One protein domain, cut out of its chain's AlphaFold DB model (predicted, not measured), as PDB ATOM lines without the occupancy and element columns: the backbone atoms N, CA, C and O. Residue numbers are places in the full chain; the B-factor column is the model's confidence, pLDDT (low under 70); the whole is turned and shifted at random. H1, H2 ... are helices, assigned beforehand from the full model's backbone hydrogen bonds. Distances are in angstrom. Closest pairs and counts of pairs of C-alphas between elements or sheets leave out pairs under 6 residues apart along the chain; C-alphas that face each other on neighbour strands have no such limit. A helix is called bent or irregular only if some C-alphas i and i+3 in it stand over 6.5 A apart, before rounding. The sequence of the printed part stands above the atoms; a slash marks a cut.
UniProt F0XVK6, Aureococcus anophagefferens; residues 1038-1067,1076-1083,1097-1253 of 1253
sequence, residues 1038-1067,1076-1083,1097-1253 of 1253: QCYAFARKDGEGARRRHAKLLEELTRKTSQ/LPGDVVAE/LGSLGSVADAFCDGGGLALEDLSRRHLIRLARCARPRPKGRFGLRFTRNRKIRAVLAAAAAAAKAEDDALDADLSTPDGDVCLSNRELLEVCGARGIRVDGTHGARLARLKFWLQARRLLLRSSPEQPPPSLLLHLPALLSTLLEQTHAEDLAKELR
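AT A GLANCE: This is residues 1038 to 1067, 1076 to 1083 and 1097 to 1253 of the 1253 residues of a protein of Aureococcus anophagefferens (UniProt F0XVK6). A compact cluster of helices is built round H8, a long kinked helix that passes between H1 and H7 and packs on H5 near its first residues; residues 1243 to 1253, of which 1243 to 1251 belong to H8, stick out. H6 packs on H1 and H7, H4 on H1 and H5, H2 on H1, and H3 on H7. The printed part has 195 residues, eight named helices, H1 to H8 in order, and no named strand: all helix. The radius of gyration of the C-alphas is 16.8 A, the spans 44 by 37 by 34 A.

IN THESE COORDINATES: H1, residues 1038 to 1065, begins at C-alpha (-8.459, -27.409, -81.827) and is 40.4 A long. H2 is residues 1077 to 1083, H3 1097 to 1105, H4 1120 to 1129. H5, 1145 to 1171, is 37.5 A long; H6 is 1181 to 1191; H7, 1199 to 1218, is 28.6 A. H8, 1226 to 1251, is 39.7 A and ends at C-alpha (-17.944, 2.627, -82.130). H8 is irregular, C-alphas 1230 and 1233 being 7.1 A apart; H3 only just, C-alphas 1098 and 1101 being 6.6 A apart.

HOW THE PARTS SIT: H8, the hub, touches H1 with residues 1233 to 1238 alone, only just about perpendicular at 73 degrees; the closest C-alphas, of His 1054 and Ala 1234, are 4.6 A apart. H7 touches H8 with residues 1205 to 1213 alone, opposite ways at a steep tilt of 50 degrees. H1 and H5 are apart. Every O i to N i+4 pair is within hydrogen-bond range in H2, H4, H5, H6 and H7; in H1 22 of 24, H8 18 of 22, H3 0 of 5, with 3 of 6 O i to N i+3.

THE WHOLE: Cuts leave C-alphas 1067 and 1076 11.9 A apart, 1083 and 1097 13.5 A. Links H3 to H4 and H4 to H5 are long. Mean pLDDT of the printed part is 71.5; residues 1238 to 1253 are among those under 70.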
ATOM      1  N   GLN A1038      -7.521 -26.638 -80.998       85.19
ATOM      2  CA  GLN A1038      -8.459 -27.409 -81.827       85.19
ATOM      3  C   GLN A1038      -9.906 -27.249 -81.352       85.19
ATOM      4  O   GLN A1038     -10.792 -27.030 -82.181       85.19
ATOM      5  N   CYS A1039     -10.162 -27.317 -80.041       84.50
ATOM      6  CA  CYS A1039     -11.500 -27.117 -79.479       84.50
ATOM      7  C   CYS A1039     -12.075 -25.752 -79.883       84.50
ATOM      8  O   CYS A1039     -13.207 -25.683 -80.372       84.50
ATOM      9  N   TYR A1040     -11.280 -24.687 -79.756       84.31
ATOM     10  CA  TYR A1040     -11.673 -23.333 -80.144       84.31
ATOM     11  C   TYR A1040     -11.948 -23.205 -81.648       84.31
ATOM     12  O   TYR A1040     -13.044 -22.802 -82.058       84.31
ATOM     13  N   ALA A1041     -11.001 -23.622 -82.495       83.38
ATOM     14  CA  ALA A1041     -11.149 -23.571 -83.950       83.38
ATOM     15  C   ALA A1041     -12.368 -24.376 -84.428       83.38
ATOM     16  O   ALA A1041     -13.055 -24.014 -85.396       83.38
ATOM     17  N   PHE A1042     -12.662 -25.483 -83.745       87.69
ATOM     18  CA  PHE A1042     -13.790 -26.328 -84.080       87.69
ATOM     19  C   PHE A1042     -15.114 -25.687 -83.683       87.69
ATOM     20  O   PHE A1042     -15.977 -25.543 -84.559       87.69
ATOM     21  N   ALA A1043     -15.233 -25.223 -82.442       84.75
ATOM     22  CA  ALA A1043     -16.407 -24.514 -81.950       84.75
ATOM     23  C   ALA A1043     -16.733 -23.278 -82.802       84.75
ATOM     24  O   ALA A1043     -17.892 -23.081 -83.176       84.75
ATOM     25  N   ARG A1044     -15.719 -22.503 -83.216       83.69
ATOM     26  CA  ARG A1044     -15.896 -21.335 -84.095       83.69
ATOM     27  C   ARG A1044     -16.535 -21.711 -85.430       83.69
ATOM     28  O   ARG A1044     -17.561 -21.145 -85.812       83.69
ATOM     29  N   LYS A1045     -15.987 -22.724 -86.112       83.31
ATOM     30  CA  LYS A1045     -16.519 -23.217 -87.395       83.31
ATOM     31  C   LYS A1045     -17.931 -23.797 -87.257       83.31
ATOM     32  O   LYS A1045     -18.762 -23.625 -88.152       83.31
ATOM     33  N   ASP A1046     -18.209 -24.491 -86.154       81.75
ATOM     34  CA  ASP A1046     -19.527 -25.073 -85.892       81.75
ATOM     35  C   ASP A1046     -20.581 -23.995 -85.597       81.75
ATOM     36  O   ASP A1046     -21.684 -24.077 -86.156       81.75
ATOM     37  N   GLY A1047     -20.215 -22.953 -84.843       83.38
ATOM     38  CA  GLY A1047     -21.039 -21.771 -84.579       83.38
ATOM     39  C   GLY A1047     -21.355 -20.970 -85.845       83.38
ATOM     40  O   GLY A1047     -22.524 -20.714 -86.131       83.38
ATOM     41  N   GLU A1048     -20.357 -20.670 -86.684       82.62
ATOM     42  CA  GLU A1048     -20.575 -20.026 -87.993       82.62
ATOM     43  C   GLU A1048     -21.489 -20.856 -88.903       82.62
ATOM     44  O   GLU A1048     -22.339 -20.333 -89.630       82.62
ATOM     45  N   GLY A1049     -21.319 -22.179 -88.883       82.38
ATOM     46  CA  GLY A1049     -22.189 -23.091 -89.610       82.38
ATOM     47  C   GLY A1049     -23.617 -23.097 -89.061       82.38
ATOM     48  O   GLY A1049     -24.556 -23.237 -89.846       82.38
ATOM     49  N   ALA A1050     -23.793 -22.997 -87.740       83.00
ATOM     50  CA  ALA A1050     -25.098 -22.901 -87.084       83.00
ATOM     51  C   ALA A1050     -25.826 -21.623 -87.484       83.00
ATOM     52  O   ALA A1050     -26.907 -21.739 -88.058       83.00
ATOM     53  N   ARG A1051     -25.181 -20.461 -87.349       83.81
ATOM     54  CA  ARG A1051     -25.721 -19.165 -87.788       83.81
ATOM     55  C   ARG A1051     -26.175 -19.182 -89.249       83.81
ATOM     56  O   ARG A1051     -27.327 -18.884 -89.550       83.81
ATOM     57  N   ARG A1052     -25.342 -19.697 -90.168       82.19
ATOM     58  CA  ARG A1052     -25.709 -19.840 -91.596       82.19
ATOM     59  C   ARG A1052     -26.938 -20.721 -91.841       82.19
ATOM     60  O   ARG A1052     -27.660 -20.516 -92.817       82.19
ATOM     61  N   ARG A1053     -27.163 -21.750 -91.015       86.31
ATOM     62  CA  ARG A1053     -28.358 -22.605 -91.114       86.31
ATOM     63  C   ARG A1053     -29.574 -21.955 -90.457       86.31
ATOM     64  O   ARG A1053     -30.659 -22.085 -91.015       86.31
ATOM     65  N   HIS A1054     -29.385 -21.263 -89.335       86.75
ATOM     66  CA  HIS A1054     -30.423 -20.501 -88.643       86.75
ATOM     67  C   HIS A1054     -30.981 -19.398 -89.543       86.75
ATOM     68  O   HIS A1054     -32.184 -19.382 -89.767       86.75
ATOM     69  N   ALA A1055     -30.123 -18.603 -90.189       80.25
ATOM     70  CA  ALA A1055     -30.537 -17.573 -91.145       80.25
ATOM     71  C   ALA A1055     -31.432 -18.137 -92.265       80.25
ATOM     72  O   ALA A1055     -32.515 -17.632 -92.533       80.25
ATOM     73  N   LYS A1056     -31.040 -19.273 -92.863       81.50
ATOM     74  CA  LYS A1056     -31.859 -19.964 -93.877       81.50
ATOM     75  C   LYS A1056     -33.160 -20.536 -93.312       81.50
ATOM     76  O   LYS A1056     -34.110 -20.728 -94.066       81.50
ATOM     77  N   LEU A1057     -33.199 -20.927 -92.043       84.62
ATOM     78  CA  LEU A1057     -34.428 -21.410 -91.416       84.62
ATOM     79  C   LEU A1057     -35.400 -20.248 -91.181       84.62
ATOM     80  O   LEU A1057     -36.583 -20.400 -91.470       84.62
ATOM     81  N   LEU A1058     -34.890 -19.101 -90.730       78.25
ATOM     82  CA  LEU A1058     -35.672 -17.889 -90.504       78.25
ATOM     83  C   LEU A1058     -36.205 -17.290 -91.806       78.25
ATOM     84  O   LEU A1058     -37.388 -17.008 -91.879       78.25
ATOM     85  N   GLU A1059     -35.402 -17.219 -92.869       75.62
ATOM     86  CA  GLU A1059     -35.858 -16.791 -94.205       75.62
ATOM     87  C   GLU A1059     -37.090 -17.593 -94.681       75.62
ATOM     88  O   GLU A1059     -38.046 -17.057 -95.239       75.62
ATOM     89  N   GLU A1060     -37.090 -18.906 -94.431       77.25
ATOM     90  CA  GLU A1060     -38.219 -19.776 -94.767       77.25
ATOM     91  C   GLU A1060     -39.420 -19.550 -93.833       77.25
ATOM     92  O   GLU A1060     -40.561 -19.643 -94.289       77.25
ATOM     93  N   LEU A1061     -39.167 -19.235 -92.558       75.06
ATOM     94  CA  LEU A1061     -40.185 -18.881 -91.568       75.06
ATOM     95  C   LEU A1061     -40.903 -17.581 -91.958       75.06
ATOM     96  O   LEU A1061     -42.125 -17.590 -92.075       75.06
ATOM     97  N   THR A1062     -40.149 -16.524 -92.274       68.12
ATOM     98  CA  THR A1062     -40.657 -15.217 -92.729       68.12
ATOM     99  C   THR A1062     -41.470 -15.335 -94.019       68.12
ATOM    100  O   THR A1062     -42.531 -14.728 -94.163       68.12
ATOM    101  N   ARG A1063     -41.031 -16.175 -94.966       69.12
ATOM    102  CA  ARG A1063     -41.786 -16.466 -96.197       69.12
ATOM    103  C   ARG A1063     -43.134 -17.148 -95.933       69.12
ATOM    104  O   ARG A1063     -44.059 -16.990 -96.720       69.12
ATOM    105  N   LYS A1064     -43.241 -17.945 -94.864       65.81
ATOM    106  CA  LYS A1064     -44.476 -18.657 -94.510       65.81
ATOM    107  C   LYS A1064     -45.450 -17.759 -93.747       65.81
ATOM    108  O   LYS A1064     -46.645 -17.846 -93.999       65.81
ATOM    109  N   THR A1065     -44.955 -16.891 -92.865       62.00
ATOM    110  CA  THR A1065     -45.793 -15.936 -92.116       62.00
ATOM    111  C   THR A1065     -46.329 -14.800 -92.995       62.00
ATOM    112  O   THR A1065     -47.392 -14.267 -92.700       62.00
ATOM    113  N   SER A1066     -45.650 -14.464 -94.100       57.28
ATOM    114  CA  SER A1066     -46.081 -13.429 -95.063       57.28
ATOM    115  C   SER A1066     -47.116 -13.899 -96.099       57.28
ATOM    116  O   SER A1066     -47.783 -13.072 -96.722       57.28
ATOM    117  N   GLN A1067     -47.305 -15.209 -96.296       52.69
ATOM    118  CA  GLN A1067     -48.302 -15.739 -97.233       52.69
ATOM    119  C   GLN A1067     -49.686 -15.824 -96.572       52.69
ATOM    120  O   GLN A1067     -50.033 -16.844 -95.983       52.69
ATOM    121  N   LEU A1076     -46.074 -11.553 -85.828       56.81
ATOM    122  CA  LEU A1076     -45.617 -12.936 -85.967       56.81
ATOM    123  C   LEU A1076     -44.082 -13.006 -85.869       56.81
ATOM    124  O   LEU A1076     -43.398 -12.006 -86.078       56.81
ATOM    125  N   PRO A1077     -43.488 -14.193 -85.635       52.59
ATOM    126  CA  PRO A1077     -42.028 -14.353 -85.570       52.59
ATOM    127  C   PRO A1077     -41.275 -13.870 -86.824       52.59
ATOM    128  O   PRO A1077     -40.083 -13.605 -86.744       52.59
ATOM    129  N   GLY A1078     -41.942 -13.767 -87.980       51.25
ATOM    130  CA  GLY A1078     -41.371 -13.166 -89.187       51.25
ATOM    131  C   GLY A1078     -41.274 -11.638 -89.133       51.25
ATOM    132  O   GLY A1078     -40.336 -11.105 -89.710       51.25
ATOM    133  N   ASP A1079     -42.177 -10.968 -88.412       53.25
ATOM    134  CA  ASP A1079     -42.228  -9.506 -88.252       53.25
ATOM    135  C   ASP A1079     -41.161  -9.047 -87.246       53.25
ATOM    136  O   ASP A1079     -40.386  -8.143 -87.537       53.25
ATOM    137  N   VAL A1080     -40.987  -9.798 -86.146       51.81
ATOM    138  CA  VAL A1080     -39.894  -9.622 -85.163       51.81
ATOM    139  C   VAL A1080     -38.503  -9.761 -85.803       51.81
ATOM    140  O   VAL A1080     -37.541  -9.139 -85.364       51.81
ATOM    141  N   VAL A1081     -38.382 -10.581 -86.853       49.75
ATOM    142  CA  VAL A1081     -37.121 -10.799 -87.584       49.75
ATOM    143  C   VAL A1081     -36.957  -9.828 -88.769       49.75
ATOM    144  O   VAL A1081     -35.823  -9.576 -89.174       49.75
ATOM    145  N   ALA A1082     -38.048  -9.283 -89.329       45.59
ATOM    146  CA  ALA A1082     -38.038  -8.450 -90.540       45.59
ATOM    147  C   ALA A1082     -38.097  -6.931 -90.283       45.59
ATOM    148  O   ALA A1082     -37.492  -6.184 -91.054       45.59
ATOM    149  N   GLU A1083     -38.759  -6.457 -89.223       44.88
ATOM    150  CA  GLU A1083     -38.870  -5.017 -88.921       44.88
ATOM    151  C   GLU A1083     -37.530  -4.279 -88.701       44.88
ATOM    152  O   GLU A1083     -37.424  -3.131 -89.145       44.88
ATOM    153  N   LEU A1097     -39.232  -6.144 -76.034       43.47
ATOM    154  CA  LEU A1097     -39.247  -7.565 -75.661       43.47
ATOM    155  C   LEU A1097     -40.604  -8.019 -75.085       43.47
ATOM    156  O   LEU A1097     -40.872  -9.223 -75.065       43.47
ATOM    157  N   GLY A1098     -41.476  -7.093 -74.668       45.81
ATOM    158  CA  GLY A1098     -42.853  -7.377 -74.249       45.81
ATOM    159  C   GLY A1098     -43.753  -7.930 -75.365       45.81
ATOM    160  O   GLY A1098     -44.702  -8.662 -75.087       45.81
ATOM    161  N   SER A1099     -43.424  -7.671 -76.637       48.22
ATOM    162  CA  SER A1099     -44.194  -8.143 -77.807       48.22
ATOM    163  C   SER A1099     -43.994  -9.634 -78.144       48.22
ATOM    164  O   SER A1099     -44.824 -10.242 -78.831       48.22
ATOM    165  N   LEU A1100     -42.936 -10.260 -77.608       50.19
ATOM    166  CA  LEU A1100     -42.549 -11.652 -77.878       50.19
ATOM    167  C   LEU A1100     -43.526 -12.695 -77.312       50.19
ATOM    168  O   LEU A1100     -43.502 -13.846 -77.746       50.19
ATOM    169  N   GLY A1101     -44.403 -12.308 -76.381       52.75
ATOM    170  CA  GLY A1101     -45.404 -13.209 -75.808       52.75
ATOM    171  C   GLY A1101     -46.349 -13.800 -76.861       52.75
ATOM    172  O   GLY A1101     -46.595 -15.002 -76.863       52.75
ATOM    173  N   SER A1102     -46.769 -12.967 -77.821       54.75
ATOM    174  CA  SER A1102     -47.681 -13.327 -78.922       54.75
ATOM    175  C   SER A1102     -47.069 -14.265 -79.978       54.75
ATOM    176  O   SER A1102     -47.780 -14.886 -80.768       54.75
ATOM    177  N   VAL A1103     -45.740 -14.411 -79.981       62.28
ATOM    178  CA  VAL A1103     -45.000 -15.243 -80.941       62.28
ATOM    179  C   VAL A1103     -45.135 -16.733 -80.623       62.28
ATOM    180  O   VAL A1103     -45.123 -17.553 -81.543       62.28
ATOM    181  N   ALA A1104     -45.268 -17.096 -79.344       65.19
ATOM    182  CA  ALA A1104     -45.385 -18.486 -78.904       65.19
ATOM    183  C   ALA A1104     -46.656 -19.168 -79.443       65.19
ATOM    184  O   ALA A1104     -46.599 -20.326 -79.872       65.19
ATOM    185  N   ASP A1105     -47.765 -18.429 -79.512       66.94
ATOM    186  CA  ASP A1105     -49.073 -18.921 -79.962       66.94
ATOM    187  C   ASP A1105     -49.051 -19.406 -81.415       66.94
ATOM    188  O   ASP A1105     -49.691 -20.400 -81.758       66.94
ATOM    189  N   ALA A1106     -48.232 -18.783 -82.270       69.81
ATOM    190  CA  ALA A1106     -48.086 -19.195 -83.665       69.81
ATOM    191  C   ALA A1106     -47.513 -20.621 -83.811       69.81
ATOM    192  O   ALA A1106     -47.753 -21.292 -84.818       69.81
ATOM    193  N   PHE A1107     -46.760 -21.108 -82.819       78.06
ATOM    194  CA  PHE A1107     -46.155 -22.446 -82.827       78.06
ATOM    195  C   PHE A1107     -47.035 -23.530 -82.190       78.06
ATOM    196  O   PHE A1107     -46.659 -24.706 -82.259       78.06
ATOM    197  N   CYS A1108     -48.168 -23.156 -81.590       72.19
ATOM    198  CA  CYS A1108     -49.157 -24.077 -81.032       72.19
ATOM    199  C   CYS A1108     -50.051 -24.683 -82.129       72.19
ATOM    200  O   CYS A1108     -50.094 -24.189 -83.259       72.19
ATOM    201  N   ASP A1109     -50.763 -25.766 -81.802       63.38
ATOM    202  CA  ASP A1109     -51.679 -26.437 -82.733       63.38
ATOM    203  C   ASP A1109     -52.770 -25.465 -83.220       63.38
ATOM    204  O   ASP A1109     -53.464 -24.839 -82.423       63.38
ATOM    205  N   GLY A1110     -52.896 -25.302 -84.544       61.22
ATOM    206  CA  GLY A1110     -53.790 -24.316 -85.169       61.22
ATOM    207  C   GLY A1110     -53.163 -22.937 -85.438       61.22
ATOM    208  O   GLY A1110     -53.748 -22.154 -86.182       61.22
ATOM    209  N   GLY A1111     -51.958 -22.654 -84.924       63.94
ATOM    210  CA  GLY A1111     -51.224 -21.388 -85.117       63.94
ATOM    211  C   GLY A1111     -50.446 -21.269 -86.439       63.94
ATOM    212  O   GLY A1111     -49.794 -20.259 -86.702       63.94
ATOM    213  N   GLY A1112     -50.480 -22.296 -87.296       69.00
ATOM    214  CA  GLY A1112     -49.847 -22.298 -88.621       69.00
ATOM    215  C   GLY A1112     -48.335 -22.574 -88.630       69.00
ATOM    216  O   GLY A1112     -47.777 -22.888 -89.693       69.00
ATOM    217  N   LEU A1113     -47.653 -22.526 -87.478       76.62
ATOM    218  CA  LEU A1113     -46.252 -22.949 -87.304       76.62
ATOM    219  C   LEU A1113     -46.097 -24.180 -86.400       76.62
ATOM    220  O   LEU A1113     -44.963 -24.541 -86.065       76.62
ATOM    221  N   ALA A1114     -47.189 -24.874 -86.068       81.25
ATOM    222  CA  ALA A1114     -47.129 -26.186 -85.432       81.25
ATOM    223  C   ALA A1114     -46.319 -27.173 -86.285       81.25
ATOM    224  O   ALA A1114     -46.262 -27.076 -87.516       81.25
ATOM    225  N   LEU A1115     -45.686 -28.160 -85.643       84.31
ATOM    226  CA  LEU A1115     -44.812 -29.127 -86.323       84.31
ATOM    227  C   LEU A1115     -45.557 -29.915 -87.425       84.31
ATOM    228  O   LEU A1115     -44.955 -30.298 -88.438       84.31
ATOM    229  N   GLU A1116     -46.863 -30.123 -87.245       82.38
ATOM    230  CA  GLU A1116     -47.761 -30.786 -88.197       82.38
ATOM    231  C   GLU A1116     -48.068 -29.929 -89.440       82.38
ATOM    232  O   GLU A1116     -48.224 -30.475 -90.537       82.38
ATOM    233  N   ASP A1117     -48.015 -28.602 -89.316       80.69
ATOM    234  CA  ASP A1117     -48.328 -27.644 -90.387       80.69
ATOM    235  C   ASP A1117     -47.099 -27.269 -91.229       80.69
ATOM    236  O   ASP A1117     -47.189 -26.554 -92.234       80.69
ATOM    237  N   LEU A1118     -45.899 -27.705 -90.829       84.19
ATOM    238  CA  LEU A1118     -44.662 -27.370 -91.531       84.19
ATOM    239  C   LEU A1118     -44.549 -28.100 -92.877       84.19
ATOM    240  O   LEU A1118     -44.704 -29.323 -92.982       84.19
ATOM    241  N   SER A1119     -44.187 -27.335 -93.914       84.56
ATOM    242  CA  SER A1119     -43.924 -27.873 -95.248       84.56
ATOM    243  C   SER A1119     -42.736 -28.836 -95.221       84.56
ATOM    244  O   SER A1119     -41.825 -28.721 -94.399       84.56
ATOM    245  N   ARG A1120     -42.674 -29.766 -96.179       85.38
ATOM    246  CA  ARG A1120     -41.539 -30.698 -96.291       85.38
ATOM    247  C   ARG A1120     -40.193 -29.973 -96.396       85.38
ATOM    248  O   ARG A1120     -39.203 -30.425 -95.824       85.38
ATOM    249  N   ARG A1121     -40.153 -28.841 -97.108       83.38
ATOM    250  CA  ARG A1121     -38.949 -28.008 -97.239       83.38
ATOM    251  C   ARG A1121     -38.527 -27.446 -95.882       83.38
ATOM    252  O   ARG A1121     -37.346 -27.533 -95.542       83.38
ATOM    253  N   HIS A1122     -39.489 -26.950 -95.106       86.19
ATOM    254  CA  HIS A1122     -39.280 -26.416 -93.762       86.19
ATOM    255  C   HIS A1122     -38.817 -27.501 -92.788       86.19
ATOM    256  O   HIS A1122     -37.804 -27.322 -92.124       86.19
ATOM    257  N   LEU A1123     -39.460 -28.674 -92.797       86.69
ATOM    258  CA  LEU A1123     -39.062 -29.834 -91.990       86.69
ATOM    259  C   LEU A1123     -37.614 -30.263 -92.276       86.69
ATOM    260  O   LEU A1123     -36.863 -30.566 -91.354       86.69
ATOM    261  N   ILE A1124     -37.185 -30.251 -93.544       84.44
ATOM    262  CA  ILE A1124     -35.799 -30.576 -93.914       84.44
ATOM    263  C   ILE A1124     -34.818 -29.489 -93.440       84.44
ATOM    264  O   ILE A1124     -33.712 -29.834 -93.015       84.44
ATOM    265  N   ARG A1125     -35.173 -28.195 -93.510       86.62
ATOM    266  CA  ARG A1125     -34.326 -27.107 -92.974       86.62
ATOM    267  C   ARG A1125     -34.231 -27.198 -91.448       86.62
ATOM    268  O   ARG A1125     -33.120 -27.199 -90.925       86.62
ATOM    269  N   LEU A1126     -35.355 -27.393 -90.764       87.56
ATOM    270  CA  LEU A1126     -35.430 -27.556 -89.313       87.56
ATOM    271  C   LEU A1126     -34.610 -28.765 -88.844       87.56
ATOM    272  O   LEU A1126     -33.797 -28.650 -87.933       87.56
ATOM    273  N   ALA A1127     -34.693 -29.891 -89.558       85.06
ATOM    274  CA  ALA A1127     -33.886 -31.084 -89.292       85.06
ATOM    275  C   ALA A1127     -32.372 -30.849 -89.436       85.06
ATOM    276  O   ALA A1127     -31.579 -31.560 -88.824       85.06
ATOM    277  N   ARG A1128     -31.938 -29.853 -90.217       82.81
ATOM    278  CA  ARG A1128     -30.516 -29.471 -90.321       82.81
ATOM    279  C   ARG A1128     -30.053 -28.579 -89.162       82.81
ATOM    280  O   ARG A1128     -28.843 -28.491 -88.940       82.81
ATOM    281  N   CYS A1129     -30.980 -27.934 -88.460       83.75
ATOM    282  CA  CYS A1129     -30.720 -27.089 -87.291       83.75
ATOM    283  C   CYS A1129     -30.901 -27.844 -85.963       83.75
ATOM    284  O   CYS A1129     -30.247 -27.499 -84.985       83.75
ATOM    285  N   ALA A1130     -31.725 -28.896 -85.947       81.56
ATOM    286  CA  ALA A1130     -32.069 -29.668 -84.754       81.56
ATOM    287  C   ALA A1130     -30.855 -30.290 -84.035       81.56
ATOM    288  O   ALA A1130     -29.859 -30.680 -84.659       81.56
ATOM    289  N   ARG A1131     -30.977 -30.419 -82.709       77.44
ATOM    290  CA  ARG A1131     -29.986 -31.015 -81.806       77.44
ATOM    291  C   ARG A1131     -30.657 -32.120 -80.972       77.44
ATOM    292  O   ARG A1131     -31.650 -31.821 -80.327       77.44
ATOM    293  N   PRO A1132     -30.156 -33.371 -80.990       71.19
ATOM    294  CA  PRO A1132     -29.094 -33.882 -81.857       71.19
ATOM    295  C   PRO A1132     -29.521 -33.915 -83.334       71.19
ATOM    296  O   PRO A1132     -30.693 -34.096 -83.663       71.19
ATOM    297  N   ARG A1133     -28.554 -33.766 -84.250       71.25
ATOM    298  CA  ARG A1133     -28.847 -33.814 -85.691       71.25
ATOM    299  C   ARG A1133     -29.266 -35.234 -86.109       71.25
ATOM    300  O   ARG A1133     -28.559 -36.188 -85.771       71.25
ATOM    301  N   PRO A1134     -30.329 -35.393 -86.917       70.00
ATOM    302  CA  PRO A1134     -30.678 -36.678 -87.509       70.00
ATOM    303  C   PRO A1134     -29.519 -37.239 -88.347       70.00
ATOM    304  O   PRO A1134     -28.900 -36.522 -89.140       70.00
ATOM    305  N   LYS A1135     -29.226 -38.536 -88.197       58.62
ATOM    306  CA  LYS A1135     -28.163 -39.215 -88.955       58.62
ATOM    307  C   LYS A1135     -28.522 -39.306 -90.451       58.62
ATOM    308  O   LYS A1135     -29.616 -39.734 -90.803       58.62
ATOM    309  N   GLY A1136     -27.567 -38.956 -91.322       58.19
ATOM    310  CA  GLY A1136     -27.618 -39.180 -92.776       58.19
ATOM    311  C   GLY A1136     -28.119 -37.992 -93.613       58.19
ATOM    312  O   GLY A1136     -29.317 -37.825 -93.828       58.19
ATOM    313  N   ARG A1137     -27.190 -37.205 -94.189       50.09
ATOM    314  CA  ARG A1137     -27.502 -36.073 -95.098       50.09
ATOM    315  C   ARG A1137     -28.297 -36.488 -96.349       50.09
ATOM    316  O   ARG A1137     -29.076 -35.683 -96.851       50.09
ATOM    317  N   PHE A1138     -28.114 -37.721 -96.825       51.34
ATOM    318  CA  PHE A1138     -28.795 -38.267 -98.007       51.34
ATOM    319  C   PHE A1138     -30.152 -38.925 -97.694       51.34
ATOM    320  O   PHE A1138     -31.021 -38.949 -98.559       51.34
ATOM    321  N   GLY A1139     -30.385 -39.376 -96.453       59.19
ATOM    322  CA  GLY A1139     -31.605 -40.108 -96.080       59.19
ATOM    323  C   GLY A1139     -32.853 -39.228 -95.954       59.19
ATOM    324  O   GLY A1139     -33.930 -39.615 -96.397       59.19
ATOM    325  N   LEU A1140     -32.717 -37.998 -95.439       67.19
ATOM    326  CA  LEU A1140     -33.859 -37.100 -95.179       67.19
ATOM    327  C   LEU A1140     -34.660 -36.720 -96.439       67.19
ATOM    328  O   LEU A1140     -35.846 -36.420 -96.336       67.19
ATOM    329  N   ARG A1141     -34.041 -36.751 -97.629       63.81
ATOM    330  CA  ARG A1141     -34.724 -36.479 -98.908       63.81
ATOM    331  C   ARG A1141     -35.689 -37.591 -99.333       63.81
ATOM    332  O   ARG A1141     -36.611 -37.308-100.094       63.81
ATOM    333  N   PHE A1142     -35.525 -38.811 -98.824       67.31
ATOM    334  CA  PHE A1142     -36.357 -39.975 -99.162       67.31
ATOM    335  C   PHE A1142     -37.225 -40.451 -97.984       67.31
ATOM    336  O   PHE A1142     -38.139 -41.252 -98.161       67.31
ATOM    337  N   THR A1143     -37.007 -39.908 -96.785       75.62
ATOM    338  CA  THR A1143     -37.837 -40.172 -95.604       75.62
ATOM    339  C   THR A1143     -39.231 -39.538 -95.736       75.62
ATOM    340  O   THR A1143     -39.370 -38.376 -96.131       75.62
ATOM    341  N   ARG A1144     -40.283 -40.295 -95.380       81.00
ATOM    342  CA  ARG A1144     -41.675 -39.807 -95.306       81.00
ATOM    343  C   ARG A1144     -41.824 -38.732 -94.217       81.00
ATOM    344  O   ARG A1144     -41.247 -38.884 -93.142       81.00
ATOM    345  N   ASN A1145     -42.661 -37.713 -94.444       83.06
ATOM    346  CA  ASN A1145     -42.848 -36.580 -93.517       83.06
ATOM    347  C   ASN A1145     -43.176 -37.018 -92.080       83.06
ATOM    348  O   ASN A1145     -42.574 -36.498 -91.149       83.06
ATOM    349  N   ARG A1146     -44.027 -38.041 -91.898       81.69
ATOM    350  CA  ARG A1146     -44.366 -38.594 -90.571       81.69
ATOM    351  C   ARG A1146     -43.134 -39.057 -89.782       81.69
ATOM    352  O   ARG A1146     -43.027 -38.788 -88.593       81.69
ATOM    353  N   LYS A1147     -42.167 -39.701 -90.449       80.69
ATOM    354  CA  LYS A1147     -40.904 -40.118 -89.816       80.69
ATOM    355  C   LYS A1147     -39.993 -38.920 -89.520       80.69
ATOM    356  O   LYS A1147     -39.324 -38.923 -88.496       80.69
ATOM    357  N   ILE A1148     -39.978 -37.894 -90.379       83.06
ATOM    358  CA  ILE A1148     -39.201 -36.663 -90.137       83.06
ATOM    359  C   ILE A1148     -39.753 -35.916 -88.914       83.06
ATOM    360  O   ILE A1148     -38.972 -35.528 -88.052       83.06
ATOM    361  N   ARG A1149     -41.080 -35.770 -88.806       87.31
ATOM    362  CA  ARG A1149     -41.747 -35.138 -87.657       87.31
ATOM    363  C   ARG A1149     -41.479 -35.885 -86.355       87.31
ATOM    364  O   ARG A1149     -41.073 -35.252 -85.393       87.31
ATOM    365  N   ALA A1150     -41.590 -37.216 -86.347       82.31
ATOM    366  CA  ALA A1150     -41.284 -38.020 -85.160       82.31
ATOM    367  C   ALA A1150     -39.834 -37.829 -84.675       82.31
ATOM    368  O   ALA A1150     -39.582 -37.677 -83.484       82.31
ATOM    369  N   VAL A1151     -38.873 -37.777 -85.605       82.25
ATOM    370  CA  VAL A1151     -37.462 -37.522 -85.275       82.25
ATOM    371  C   VAL A1151     -37.245 -36.093 -84.769       82.25
ATOM    372  O   VAL A1151     -36.461 -35.886 -83.847       82.25
ATOM    373  N   LEU A1152     -37.935 -35.109 -85.348       87.19
ATOM    374  CA  LEU A1152     -37.877 -33.716 -84.905       87.19
ATOM    375  C   LEU A1152     -38.509 -33.518 -83.525       87.19
ATOM    376  O   LEU A1152     -37.924 -32.823 -82.709       87.19
ATOM    377  N   ALA A1153     -39.639 -34.165 -83.238       84.25
ATOM    378  CA  ALA A1153     -40.265 -34.139 -81.919       84.25
ATOM    379  C   ALA A1153     -39.333 -34.728 -80.847       84.25
ATOM    380  O   ALA A1153     -39.125 -34.117 -79.802       84.25
ATOM    381  N   ALA A1154     -38.677 -35.857 -81.144       82.19
ATOM    382  CA  ALA A1154     -37.668 -36.433 -80.257       82.19
ATOM    383  C   ALA A1154     -36.453 -35.504 -80.065       82.19
ATOM    384  O   ALA A1154     -35.929 -35.386 -78.959       82.19
ATOM    385  N   ALA A1155     -36.013 -34.815 -81.125       83.50
ATOM    386  CA  ALA A1155     -34.941 -33.826 -81.029       83.50
ATOM    387  C   ALA A1155     -35.358 -32.589 -80.213       83.50
ATOM    388  O   ALA A1155     -34.550 -32.073 -79.452       83.50
ATOM    389  N   ALA A1156     -36.611 -32.140 -80.317       85.94
ATOM    390  CA  ALA A1156     -37.145 -31.036 -79.522       85.94
ATOM    391  C   ALA A1156     -37.132 -31.370 -78.024       85.94
ATOM    392  O   ALA A1156     -36.661 -30.569 -77.221       85.94
ATOM    393  N   ALA A1157     -37.576 -32.577 -77.662       82.94
ATOM    394  CA  ALA A1157     -37.548 -33.059 -76.283       82.94
ATOM    395  C   ALA A1157     -36.112 -33.157 -75.739       82.94
ATOM    396  O   ALA A1157     -35.837 -32.703 -74.631       82.94
ATOM    397  N   ALA A1158     -35.178 -33.685 -76.541       80.50
ATOM    398  CA  ALA A1158     -33.769 -33.766 -76.161       80.50
ATOM    399  C   ALA A1158     -33.127 -32.378 -75.984       80.50
ATOM    400  O   ALA A1158     -32.400 -32.162 -75.018       80.50
ATOM    401  N   ALA A1159     -33.416 -31.434 -76.886       81.94
ATOM    402  CA  ALA A1159     -32.928 -30.060 -76.793       81.94
ATOM    403  C   ALA A1159     -33.501 -29.332 -75.570       81.94
ATOM    404  O   ALA A1159     -32.757 -28.651 -74.872       81.94
ATOM    405  N   LYS A1160     -34.794 -29.518 -75.274       85.44
ATOM    406  CA  LYS A1160     -35.423 -28.966 -74.069       85.44
ATOM    407  C   LYS A1160     -34.782 -29.511 -72.799       85.44
ATOM    408  O   LYS A1160     -34.423 -28.709 -71.951       85.44
ATOM    409  N   ALA A1161     -34.590 -30.825 -72.693       81.75
ATOM    410  CA  ALA A1161     -33.940 -31.426 -71.529       81.75
ATOM    411  C   ALA A1161     -32.504 -30.904 -71.339       81.75
ATOM    412  O   ALA A1161     -32.123 -30.559 -70.225       81.75
ATOM    413  N   GLU A1162     -31.729 -30.787 -72.426       83.25
ATOM    414  CA  GLU A1162     -30.372 -30.223 -72.375       83.25
ATOM    415  C   GLU A1162     -30.378 -28.747 -71.950       83.25
ATOM    416  O   GLU A1162     -29.581 -28.358 -71.100       83.25
ATOM    417  N   ASP A1163     -31.252 -27.925 -72.537       86.75
ATOM    418  CA  ASP A1163     -31.340 -26.499 -72.220       86.75
ATOM    419  C   ASP A1163     -31.899 -26.251 -70.817       86.75
ATOM    420  O   ASP A1163     -31.425 -25.338 -70.163       86.75
ATOM    421  N   ASP A1164     -32.862 -27.038 -70.333       84.31
ATOM    422  CA  ASP A1164     -33.406 -26.893 -68.977       84.31
ATOM    423  C   ASP A1164     -32.401 -27.334 -67.915       84.31
ATOM    424  O   ASP A1164     -32.333 -26.711 -66.859       84.31
ATOM    425  N   ALA A1165     -31.636 -28.406 -68.162       80.25
ATOM    426  CA  ALA A1165     -30.539 -28.816 -67.285       80.25
ATOM    427  C   ALA A1165     -29.467 -27.724 -67.223       80.25
ATOM    428  O   ALA A1165     -29.089 -27.311 -66.138       80.25
ATOM    429  N   LEU A1166     -29.064 -27.185 -68.376       84.12
ATOM    430  CA  LEU A1166     -28.118 -26.070 -68.446       84.12
ATOM    431  C   LEU A1166     -28.653 -24.800 -67.768       84.12
ATOM    432  O   LEU A1166     -27.910 -24.109 -67.081       84.12
ATOM    433  N   ASP A1167     -29.929 -24.480 -67.985       81.50
ATOM    434  CA  ASP A1167     -30.578 -23.317 -67.389       81.50
ATOM    435  C   ASP A1167     -30.639 -23.460 -65.874       81.50
ATOM    436  O   ASP A1167     -30.331 -22.510 -65.173       81.50
ATOM    437  N   ALA A1168     -30.974 -24.643 -65.362       75.69
ATOM    438  CA  ALA A1168     -30.971 -24.900 -63.931       75.69
ATOM    439  C   ALA A1168     -29.566 -24.871 -63.339       75.69
ATOM    440  O   ALA A1168     -29.375 -24.129 -62.392       75.69
ATOM    441  N   ASP A1169     -28.589 -25.560 -63.933       72.00
ATOM    442  CA  ASP A1169     -27.197 -25.555 -63.460       72.00
ATOM    443  C   ASP A1169     -26.600 -24.132 -63.411       72.00
ATOM    444  O   ASP A1169     -25.740 -23.843 -62.586       72.00
ATOM    445  N   LEU A1170     -27.053 -23.226 -64.291       71.81
ATOM    446  CA  LEU A1170     -26.629 -21.818 -64.324       71.81
ATOM    447  C   LEU A1170     -27.573 -20.855 -63.578       71.81
ATOM    448  O   LEU A1170     -27.264 -19.664 -63.488       71.81
ATOM    449  N   SER A1171     -28.716 -21.337 -63.079       60.84
ATOM    450  CA  SER A1171     -29.697 -20.566 -62.290       60.84
ATOM    451  C   SER A1171     -29.784 -21.001 -60.837       60.84
ATOM    452  O   SER A1171     -30.458 -20.327 -60.060       60.84
ATOM    453  N   THR A1172     -29.164 -22.122 -60.470       48.53
ATOM    454  CA  THR A1172     -29.073 -22.569 -59.086       48.53
ATOM    455  C   THR A1172     -28.197 -21.588 -58.306       48.53
ATOM    456  O   THR A1172     -27.111 -21.237 -58.770       48.53
ATOM    457  N   PRO A1173     -28.652 -21.127 -57.133       41.25
ATOM    458  CA  PRO A1173     -27.884 -20.205 -56.304       41.25
ATOM    459  C   PRO A1173     -26.577 -20.813 -55.744       41.25
ATOM    460  O   PRO A1173     -25.651 -20.061 -55.435       41.25
ATOM    461  N   ASP A1174     -26.470 -22.149 -55.704       38.12
ATOM    462  CA  ASP A1174     -25.297 -22.943 -55.285       38.12
ATOM    463  C   ASP A1174     -24.265 -23.121 -56.413       38.12
ATOM    464  O   ASP A1174     -24.040 -24.226 -56.892       38.12
ATOM    465  N   GLY A1175     -23.691 -22.028 -56.919       44.03
ATOM    466  CA  GLY A1175     -22.869 -21.986 -58.141       44.03
ATOM    467  C   GLY A1175     -21.577 -22.830 -58.200       44.03
ATOM    468  O   GLY A1175     -20.515 -22.262 -58.433       44.03
ATOM    469  N   ASP A1176     -21.663 -24.159 -58.127       40.78
ATOM    470  CA  ASP A1176     -20.548 -25.103 -58.307       40.78
ATOM    471  C   ASP A1176     -20.379 -25.588 -59.757       40.78
ATOM    472  O   ASP A1176     -19.365 -26.197 -60.108       40.78
ATOM    473  N   VAL A1177     -21.324 -25.299 -60.658       48.59
ATOM    474  CA  VAL A1177     -21.156 -25.628 -62.083       48.59
ATOM    475  C   VAL A1177     -20.478 -24.472 -62.818       48.59
ATOM    476  O   VAL A1177     -21.067 -23.770 -63.644       48.59
ATOM    477  N   CYS A1178     -19.185 -24.299 -62.559       57.59
ATOM    478  CA  CYS A1178     -18.307 -23.554 -63.454       57.59
ATOM    479  C   CYS A1178     -18.126 -24.366 -64.742       57.59
ATOM    480  O   CYS A1178     -17.292 -25.270 -64.806       57.59
ATOM    481  N   LEU A1179     -18.904 -24.048 -65.785       69.38
ATOM    482  CA  LEU A1179     -18.633 -24.575 -67.122       69.38
ATOM    483  C   LEU A1179     -17.185 -24.237 -67.479       69.38
ATOM    484  O   LEU A1179     -16.791 -23.067 -67.537       69.38
ATOM    485  N   SER A1180     -16.387 -25.268 -67.732       76.44
ATOM    486  CA  SER A1180     -15.024 -25.087 -68.208       76.44
ATOM    487  C   SER A1180     -15.032 -24.306 -69.522       76.44
ATOM    488  O   SER A1180     -16.002 -24.326 -70.287       76.44
ATOM    489  N   ASN A1181     -13.912 -23.661 -69.847       74.38
ATOM    490  CA  ASN A1181     -13.747 -22.969 -71.127       74.38
ATOM    491  C   ASN A1181     -14.129 -23.865 -72.331       74.38
ATOM    492  O   ASN A1181     -14.756 -23.391 -73.276       74.38
ATOM    493  N   ARG A1182     -13.837 -25.176 -72.285       80.38
ATOM    494  CA  ARG A1182     -14.234 -26.140 -73.332       80.38
ATOM    495  C   ARG A1182     -15.745 -26.371 -73.394       80.38
ATOM    496  O   ARG A1182     -16.305 -26.435 -74.488       80.38
ATOM    497  N   GLU A1183     -16.397 -26.490 -72.244       82.62
ATOM    498  CA  GLU A1183     -17.848 -26.683 -72.167       82.62
ATOM    499  C   GLU A1183     -18.590 -25.434 -72.648       82.62
ATOM    500  O   GLU A1183     -19.529 -25.557 -73.431       82.62
ATOM    501  N   LEU A1184     -18.112 -24.230 -72.308       81.69
ATOM    502  CA  LEU A1184     -18.651 -22.980 -72.854       81.69
ATOM    503  C   LEU A1184     -18.510 -22.894 -74.376       81.69
ATOM    504  O   LEU A1184     -19.462 -22.509 -75.056       81.69
ATOM    505  N   LEU A1185     -17.361 -23.282 -74.933       85.06
ATOM    506  CA  LEU A1185     -17.174 -23.327 -76.386       85.06
ATOM    507  C   LEU A1185     -18.178 -24.271 -77.062       85.06
ATOM    508  O   LEU A1185     -18.760 -23.915 -78.093       85.06
ATOM    509  N   GLU A1186     -18.414 -25.450 -76.482       84.62
ATOM    510  CA  GLU A1186     -19.409 -26.400 -76.985       84.62
ATOM    511  C   GLU A1186     -20.827 -25.820 -76.891       84.62
ATOM    512  O   GLU A1186     -21.574 -25.818 -77.878       84.62
ATOM    513  N   VAL A1187     -21.193 -25.307 -75.717       86.19
ATOM    514  CA  VAL A1187     -22.533 -24.805 -75.405       86.19
ATOM    515  C   VAL A1187     -22.892 -23.605 -76.279       86.19
ATOM    516  O   VAL A1187     -23.982 -23.595 -76.870       86.19
ATOM    517  N   CYS A1188     -21.979 -22.642 -76.422       86.94
ATOM    518  CA  CYS A1188     -22.161 -21.456 -77.254       86.94
ATOM    519  C   CYS A1188     -22.161 -21.812 -78.748       86.94
ATOM    520  O   CYS A1188     -23.094 -21.449 -79.473       86.94
ATOM    521  N   GLY A1189     -21.184 -22.600 -79.211       85.44
ATOM    522  CA  GLY A1189     -21.076 -23.000 -80.616       85.44
ATOM    523  C   GLY A1189     -22.289 -23.797 -81.107       85.44
ATOM    524  O   GLY A1189     -22.788 -23.564 -82.213       85.44
ATOM    525  N   ALA A1190     -22.835 -24.690 -80.275       81.31
ATOM    526  CA  ALA A1190     -24.025 -25.473 -80.608       81.31
ATOM    527  C   ALA A1190     -25.305 -24.626 -80.733       81.31
ATOM    528  O   ALA A1190     -26.213 -25.014 -81.474       81.31
ATOM    529  N   ARG A1191     -25.377 -23.487 -80.031       86.00
ATOM    530  CA  ARG A1191     -26.524 -22.555 -80.020       86.00
ATOM    531  C   ARG A1191     -26.407 -21.444 -81.067       86.00
ATOM    532  O   ARG A1191     -27.357 -20.697 -81.258       86.00
ATOM    533  N   GLY A1192     -25.285 -21.370 -81.788       81.38
ATOM    534  CA  GLY A1192     -25.001 -20.291 -82.739       81.38
ATOM    535  C   GLY A1192     -24.482 -19.010 -82.081       81.38
ATOM    536  O   GLY A1192     -24.251 -18.029 -82.786       81.38
ATOM    537  N   ILE A1193     -24.231 -19.034 -80.768       85.75
ATOM    538  CA  ILE A1193     -23.667 -17.923 -79.998       85.75
ATOM    539  C   ILE A1193     -22.201 -17.725 -80.412       85.75
ATOM    540  O   ILE A1193     -21.492 -18.673 -80.773       85.75
ATOM    541  N   ARG A1194     -21.742 -16.474 -80.416       81.62
ATOM    542  CA  ARG A1194     -20.339 -16.118 -80.665       81.62
ATOM    543  C   ARG A1194     -19.426 -16.708 -79.584       81.62
ATOM    544  O   ARG A1194     -19.705 -16.584 -78.395       81.62
ATOM    545  N   VAL A1195     -18.363 -17.384 -80.020       82.88
ATOM    546  CA  VAL A1195     -17.417 -18.114 -79.152       82.88
ATOM    547  C   VAL A1195     -16.079 -17.389 -78.989       82.88
ATOM    548  O   VAL A1195     -15.187 -17.888 -78.317       82.88
ATOM    549  N   ASP A1196     -15.912 -16.232 -79.616       76.19
ATOM    550  CA  ASP A1196     -14.780 -15.318 -79.448       76.19
ATOM    551  C   ASP A1196     -14.866 -14.530 -78.125       76.19
ATOM    552  O   ASP A1196     -15.933 -14.456 -77.517       76.19
ATOM    553  N   GLY A1197     -13.749 -13.951 -77.674       69.69
ATOM    554  CA  GLY A1197     -13.649 -13.221 -76.396       69.69
ATOM    555  C   GLY A1197     -13.266 -14.093 -75.192       69.69
ATOM    556  O   GLY A1197     -12.974 -15.279 -75.355       69.69
ATOM    557  N   THR A1198     -13.244 -13.497 -73.997       68.19
ATOM    558  CA  THR A1198     -12.874 -14.140 -72.719       68.19
ATOM    559  C   THR A1198     -13.908 -15.179 -72.260       68.19
ATOM    560  O   THR A1198     -15.004 -15.289 -72.824       68.19
ATOM    561  N   HIS A1199     -13.575 -15.975 -71.232       72.12
ATOM    562  CA  HIS A1199     -14.534 -16.888 -70.581       72.12
ATOM    563  C   HIS A1199     -15.794 -16.128 -70.136       72.12
ATOM    564  O   HIS A1199     -16.906 -16.505 -70.524       72.12
ATOM    565  N   GLY A1200     -15.604 -14.994 -69.451       62.00
ATOM    566  CA  GLY A1200     -16.674 -14.111 -68.987       62.00
ATOM    567  C   GLY A1200     -17.566 -13.604 -70.121       62.00
ATOM    568  O   GLY A1200     -18.789 -13.726 -70.037       62.00
ATOM    569  N   ALA A1201     -16.983 -13.150 -71.236       67.38
ATOM    570  CA  ALA A1201     -17.753 -12.680 -72.391       67.38
ATOM    571  C   ALA A1201     -18.629 -13.788 -73.008       67.38
ATOM    572  O   ALA A1201     -19.782 -13.560 -73.388       67.38
ATOM    573  N   ARG A1202     -18.115 -15.022 -73.097       78.50
ATOM    574  CA  ARG A1202     -18.895 -16.178 -73.584       78.50
ATOM    575  C   ARG A1202     -20.018 -16.535 -72.618       78.50
ATOM    576  O   ARG A1202     -21.136 -16.801 -73.064       78.50
ATOM    577  N   LEU A1203     -19.728 -16.535 -71.318       76.38
ATOM    578  CA  LEU A1203     -20.700 -16.833 -70.272       76.38
ATOM    579  C   LEU A1203     -21.814 -15.779 -70.226       76.38
ATOM    580  O   LEU A1203     -22.981 -16.144 -70.120       76.38
ATOM    581  N   ALA A1204     -21.482 -14.497 -70.381       68.44
ATOM    582  CA  ALA A1204     -22.452 -13.406 -70.436       68.44
ATOM    583  C   ALA A1204     -23.433 -13.578 -71.606       68.44
ATOM    584  O   ALA A1204     -24.649 -13.566 -71.405       68.44
ATOM    585  N   ARG A1205     -22.927 -13.854 -72.818       78.56
ATOM    586  CA  ARG A1205     -23.778 -14.125 -73.995       78.56
ATOM    587  C   ARG A1205     -24.652 -15.366 -73.809       78.56
ATOM    588  O   ARG A1205     -25.797 -15.384 -74.260       78.56
ATOM    589  N   LEU A1206     -24.136 -16.401 -73.146       82.69
ATOM    590  CA  LEU A1206     -24.905 -17.601 -72.820       82.69
ATOM    591  C   LEU A1206     -26.022 -17.314 -71.808       82.69
ATOM    592  O   LEU A1206     -27.155 -17.742 -72.024       82.69
ATOM    593  N   LYS A1207     -25.727 -16.576 -70.733       77.38
ATOM    594  CA  LYS A1207     -26.717 -16.172 -69.725       77.38
ATOM    595  C   LYS A1207     -27.815 -15.314 -70.345       77.38
ATOM    596  O   LYS A1207     -28.990 -15.584 -70.113       77.38
ATOM    597  N   PHE A1208     -27.449 -14.370 -71.211       74.56
ATOM    598  CA  PHE A1208     -28.416 -13.584 -71.974       74.56
ATOM    599  C   PHE A1208     -29.311 -14.473 -72.849       74.56
ATOM    600  O   PHE A1208     -30.534 -14.341 -72.830       74.56
ATOM    601  N   TRP A1209     -28.726 -15.432 -73.577       84.31
ATOM    602  CA  TRP A1209     -29.489 -16.383 -74.392       84.31
ATOM    603  C   TRP A1209     -30.493 -17.192 -73.555       84.31
ATOM    604  O   TRP A1209     -31.642 -17.366 -73.965       84.31
ATOM    605  N   LEU A1210     -30.085 -17.662 -72.372       81.94
ATOM    606  CA  LEU A1210     -30.947 -18.407 -71.447       81.94
ATOM    607  C   LEU A1210     -32.062 -17.531 -70.867       81.94
ATOM    608  O   LEU A1210     -33.214 -17.961 -70.811       81.94
ATOM    609  N   GLN A1211     -31.763 -16.282 -70.516       73.31
ATOM    610  CA  GLN A1211     -32.757 -15.322 -70.043       73.31
ATOM    611  C   GLN A1211     -33.809 -15.019 -71.121       73.31
ATOM    612  O   GLN A1211     -35.008 -15.091 -70.844       73.31
ATOM    613  N   ALA A1212     -33.387 -14.772 -72.365       72.62
ATOM    614  CA  ALA A1212     -34.297 -14.563 -73.492       72.62
ATOM    615  C   ALA A1212     -35.165 -15.806 -73.769       72.62
ATOM    616  O   ALA A1212     -36.365 -15.699 -74.029       72.62
ATOM    617  N   ARG A1213     -34.588 -17.007 -73.627       82.62
ATOM    618  CA  ARG A1213     -35.329 -18.275 -73.663       82.62
ATOM    619  C   ARG A1213     -36.401 -18.350 -72.573       82.62
ATOM    620  O   ARG A1213     -37.521 -18.746 -72.886       82.62
ATOM    621  N   ARG A1214     -36.100 -17.988 -71.319       75.44
ATOM    622  CA  ARG A1214     -37.094 -18.011 -70.224       75.44
ATOM    623  C   ARG A1214     -38.276 -17.101 -70.524       75.44
ATOM    624  O   ARG A1214     -39.411 -17.507 -70.303       75.44
ATOM    625  N   LEU A1215     -38.017 -15.906 -71.051       68.94
ATOM    626  CA  LEU A1215     -39.071 -14.958 -71.420       68.94
ATOM    627  C   LEU A1215     -39.992 -15.529 -72.509       68.94
ATOM    628  O   LEU A1215     -41.205 -15.513 -72.330       68.94
ATOM    629  N   LEU A1216     -39.431 -16.127 -73.567       69.56
ATOM    630  CA  LEU A1216     -40.207 -16.757 -74.649       69.56
ATOM    631  C   LEU A1216     -41.020 -17.981 -74.204       69.56
ATOM    632  O   LEU A1216     -42.062 -18.279 -74.783       69.56
ATOM    633  N   LEU A1217     -40.530 -18.725 -73.211       73.25
ATOM    634  CA  LEU A1217     -41.210 -19.921 -72.714       73.25
ATOM    635  C   LEU A1217     -42.251 -19.612 -71.628       73.25
ATOM    636  O   LEU A1217     -43.200 -20.376 -71.494       73.25
ATOM    637  N   ARG A1218     -42.120 -18.505 -70.881       67.06
ATOM    638  CA  ARG A1218     -43.094 -18.085 -69.850       67.06
ATOM    639  C   ARG A1218     -44.455 -17.687 -70.422       67.06
ATOM    640  O   ARG A1218     -45.447 -17.791 -69.715       67.06
ATOM    641  N   SER A1219     -44.501 -17.240 -71.673       54.72
ATOM    642  CA  SER A1219     -45.734 -16.877 -72.377       54.72
ATOM    643  C   SER A1219     -46.418 -18.053 -73.088       54.72
ATOM    644  O   SER A1219     -47.400 -17.843 -73.788       54.72
ATOM    645  N   SER A1220     -45.896 -19.279 -72.958       53.97
ATOM    646  CA  SER A1220     -46.433 -20.488 -73.604       53.97
ATOM    647  C   SER A1220     -47.341 -21.302 -72.660       53.97
ATOM    648  O   SER A1220     -47.201 -21.185 -71.442       53.97
ATOM    649  N   PRO A1221     -48.229 -22.176 -73.183       54.12
ATOM    650  CA  PRO A1221     -49.007 -23.130 -72.376       54.12
ATOM    651  C   PRO A1221     -48.117 -24.100 -71.566       54.12
ATOM    652  O   PRO A1221     -46.924 -24.219 -71.843       54.12
ATOM    653  N   GLU A1222     -48.706 -24.835 -70.601       55.50
ATOM    654  CA  GLU A1222     -48.033 -25.748 -69.637       55.50
ATOM    655  C   GLU A1222     -46.938 -26.662 -70.235       55.50
ATOM    656  O   GLU A1222     -46.006 -27.053 -69.529       55.50
ATOM    657  N   GLN A1223     -47.000 -26.984 -71.536       69.94
ATOM    658  CA  GLN A1223     -45.890 -27.578 -72.282       69.94
ATOM    659  C   GLN A1223     -45.567 -26.765 -73.550       69.94
ATOM    660  O   GLN A1223     -46.428 -26.630 -74.422       69.94
ATOM    661  N   PRO A1224     -44.321 -26.271 -73.721       75.81
ATOM    662  CA  PRO A1224     -43.956 -25.499 -74.903       75.81
ATOM    663  C   PRO A1224     -43.970 -26.380 -76.163       75.81
ATOM    664  O   PRO A1224     -43.409 -27.485 -76.145       75.81
ATOM    665  N   PRO A1225     -44.551 -25.911 -77.284       81.44
ATOM    666  CA  PRO A1225     -44.725 -26.735 -78.472       81.44
ATOM    667  C   PRO A1225     -43.373 -27.166 -79.077       81.44
ATOM    668  O   PRO A1225     -42.445 -26.353 -79.173       81.44
ATOM    669  N   PRO A1226     -43.237 -28.415 -79.578       84.81
ATOM    670  CA  PRO A1226     -41.986 -28.920 -80.156       84.81
ATOM    671  C   PRO A1226     -41.423 -28.047 -81.280       84.81
ATOM    672  O   PRO A1226     -40.209 -27.939 -81.444       84.81
ATOM    673  N   SER A1227     -42.304 -27.411 -82.057       84.62
ATOM    674  CA  SER A1227     -41.902 -26.500 -83.126       84.62
ATOM    675  C   SER A1227     -41.176 -25.270 -82.571       84.62
ATOM    676  O   SER A1227     -40.105 -24.939 -83.077       84.62
ATOM    677  N   LEU A1228     -41.671 -24.649 -81.494       84.94
ATOM    678  CA  LEU A1228     -41.033 -23.487 -80.862       84.94
ATOM    679  C   LEU A1228     -39.625 -23.827 -80.363       84.94
ATOM    680  O   LEU A1228     -38.665 -23.149 -80.719       84.94
ATOM    681  N   LEU A1229     -39.478 -24.934 -79.631       86.44
ATOM    682  CA  LEU A1229     -38.188 -25.396 -79.098       86.44
ATOM    683  C   LEU A1229     -37.134 -25.621 -80.196       86.44
ATOM    684  O   LEU A1229     -35.952 -25.342 -80.002       86.44
ATOM    685  N   LEU A1230     -37.555 -26.102 -81.370       87.00
ATOM    686  CA  LEU A1230     -36.662 -26.326 -82.511       87.00
ATOM    687  C   LEU A1230     -36.276 -25.030 -83.244       87.00
ATOM    688  O   LEU A1230     -35.209 -24.989 -83.863       87.00
ATOM    689  N   HIS A1231     -37.120 -23.995 -83.198       86.56
ATOM    690  CA  HIS A1231     -36.858 -22.690 -83.821       86.56
ATOM    691  C   HIS A1231     -36.152 -21.706 -82.878       86.56
ATOM    692  O   HIS A1231     -35.479 -20.794 -83.360       86.56
ATOM    693  N   LEU A1232     -36.230 -21.924 -81.563       84.88
ATOM    694  CA  LEU A1232     -35.685 -21.046 -80.526       84.88
ATOM    695  C   LEU A1232     -34.209 -20.666 -80.732       84.88
ATOM    696  O   LEU A1232     -33.893 -19.479 -80.674       84.88
ATOM    697  N   PRO A1233     -33.291 -21.605 -81.051       86.38
ATOM    698  CA  PRO A1233     -31.891 -21.250 -81.266       86.38
ATOM    699  C   PRO A1233     -31.698 -20.320 -82.464       86.38
ATOM    700  O   PRO A1233     -30.794 -19.495 -82.438       86.38
ATOM    701  N   ALA A1234     -32.534 -20.447 -83.499       83.56
ATOM    702  CA  ALA A1234     -32.467 -19.583 -84.667       83.56
ATOM    703  C   ALA A1234     -32.991 -18.180 -84.344       83.56
ATOM    704  O   ALA A1234     -32.264 -17.217 -84.573       83.56
ATOM    705  N   LEU A1235     -34.180 -18.091 -83.736       78.38
ATOM    706  CA  LEU A1235     -34.805 -16.830 -83.315       78.38
ATOM    707  C   LEU A1235     -33.872 -16.015 -82.401       78.38
ATOM    708  O   LEU A1235     -33.613 -14.844 -82.658       78.38
ATOM    709  N   LEU A1236     -33.293 -16.662 -81.385       79.50
ATOM    710  CA  LEU A1236     -32.418 -16.004 -80.413       79.50
ATOM    711  C   LEU A1236     -31.016 -15.690 -80.955       79.50
ATOM    712  O   LEU A1236     -30.411 -14.708 -80.535       79.50
ATOM    713  N   SER A1237     -30.482 -16.498 -81.882       72.56
ATOM    714  CA  SER A1237     -29.162 -16.213 -82.468       72.56
ATOM    715  C   SER A1237     -29.150 -14.923 -83.290       72.56
ATOM    716  O   SER A1237     -28.149 -14.219 -83.280       72.56
ATOM    717  N   THR A1238     -30.260 -14.592 -83.954       65.88
ATOM    718  CA  THR A1238     -30.381 -13.364 -84.750       65.88
ATOM    719  C   THR A1238     -30.567 -12.130 -83.873       65.88
ATOM    720  O   THR A1238     -29.916 -11.124 -84.131       65.88
ATOM    721  N   LEU A1239     -31.351 -12.231 -82.792       63.28
ATOM    722  CA  LEU A1239     -31.481 -11.158 -81.796       63.28
ATOM    723  C   LEU A1239     -30.116 -10.766 -81.205       63.28
ATOM    724  O   LEU A1239     -29.776  -9.590 -81.168       63.28
ATOM    725  N   LEU A1240     -29.298 -11.758 -80.832       64.88
ATOM    726  CA  LEU A1240     -27.940 -11.551 -80.313       64.88
ATOM    727  C   LEU A1240     -26.960 -10.936 -81.330       64.88
ATOM    728  O   LEU A1240     -26.010 -10.263 -80.938       64.88
ATOM    729  N   GLU A1241     -27.134 -11.203 -82.627       62.81
ATOM    730  CA  GLU A1241     -26.307 -10.601 -83.684       62.81
ATOM    731  C   GLU A1241     -26.681  -9.136 -83.940       62.81
ATOM    732  O   GLU A1241     -25.798  -8.324 -84.212       62.81
ATOM    733  N   GLN A1242     -27.966  -8.796 -83.824       54.66
ATOM    734  CA  GLN A1242     -28.484  -7.447 -84.067       54.66
ATOM    735  C   GLN A1242     -28.142  -6.478 -82.925       54.66
ATOM    736  O   GLN A1242     -27.704  -5.366 -83.205       54.66
ATOM    737  N   THR A1243     -28.219  -6.914 -81.661       52.28
ATOM    738  CA  THR A1243     -27.857  -6.078 -80.496       52.28
ATOM    739  C   THR A1243     -26.387  -5.649 -80.498       52.28
ATOM    740  O   THR A1243     -26.074  -4.538 -80.101       52.28
ATOM    741  N   HIS A1244     -25.476  -6.490 -81.002       48.72
ATOM    742  CA  HIS A1244     -24.052  -6.143 -81.118       48.72
ATOM    743  C   HIS A1244     -23.711  -5.318 -82.376       48.72
ATOM    744  O   HIS A1244     -22.662  -4.677 -82.414       48.72
ATOM    745  N   ALA A1245     -24.550  -5.338 -83.421       39.31
ATOM    746  CA  ALA A1245     -24.337  -4.523 -84.621       39.31
ATOM    747  C   ALA A1245     -24.591  -3.028 -84.352       39.31
ATOM    748  O   ALA A1245     -23.911  -2.186 -84.935       39.31
ATOM    749  N   GLU A1246     -25.517  -2.702 -83.442       38.25
ATOM    750  CA  GLU A1246     -25.754  -1.330 -82.970       38.25
ATOM    751  C   GLU A1246     -24.589  -0.782 -82.131       38.25
ATOM    752  O   GLU A1246     -24.255   0.396 -82.264       38.25
ATOM    753  N   ASP A1247     -23.934  -1.629 -81.330       39.78
ATOM    754  CA  ASP A1247     -22.733  -1.258 -80.567       39.78
ATOM    755  C   ASP A1247     -21.527  -1.032 -81.501       39.78
ATOM    756  O   ASP A1247     -20.854  -0.009 -81.403       39.78
ATOM    757  N   LEU A1248     -21.323  -1.905 -82.499       33.28
ATOM    758  CA  LEU A1248     -20.247  -1.751 -83.490       33.28
ATOM    759  C   LEU A1248     -20.463  -0.529 -84.408       33.28
ATOM    760  O   LEU A1248     -19.506   0.122 -84.818       33.28
ATOM    761  N   ALA A1249     -21.715  -0.190 -84.733       33.72
ATOM    762  CA  ALA A1249     -22.054   1.005 -85.510       33.72
ATOM    763  C   ALA A1249     -21.959   2.312 -84.697       33.72
ATOM    764  O   ALA A1249     -21.878   3.381 -85.304       33.72
ATOM    765  N   LYS A1250     -21.975   2.240 -83.358       36.47
ATOM    766  CA  LYS A1250     -21.704   3.365 -82.446       36.47
ATOM    767  C   LYS A1250     -20.221   3.560 -82.153       36.47
ATOM    768  O   LYS A1250     -19.839   4.685 -81.884       36.47
ATOM    769  N   GLU A1251     -19.408   2.508 -82.207       33.50
ATOM    770  CA  GLU A1251     -17.944   2.627 -82.130       33.50
ATOM    771  C   GLU A1251     -17.308   3.060 -83.462       33.50
ATOM    772  O   GLU A1251     -16.217   3.622 -83.471       33.50
ATOM    773  N   LEU A1252     -17.972   2.800 -84.597       30.19
ATOM    774  CA  LEU A1252     -17.513   3.195 -85.939       30.19
ATOM    775  C   LEU A1252     -18.047   4.562 -86.418       30.19
ATOM    776  O   LEU A1252     -17.670   4.998 -87.508       30.19
ATOM    777  N   ARG A1253     -18.924   5.219 -85.650       29.00
ATOM    778  CA  ARG A1253     -19.341   6.621 -85.841       29.00
ATOM    779  C   ARG A1253     -18.652   7.488 -84.807       29.00
ATOM    780  O   ARG A1253     -18.278   8.620 -85.182       29.00
TER     781      ARG A1253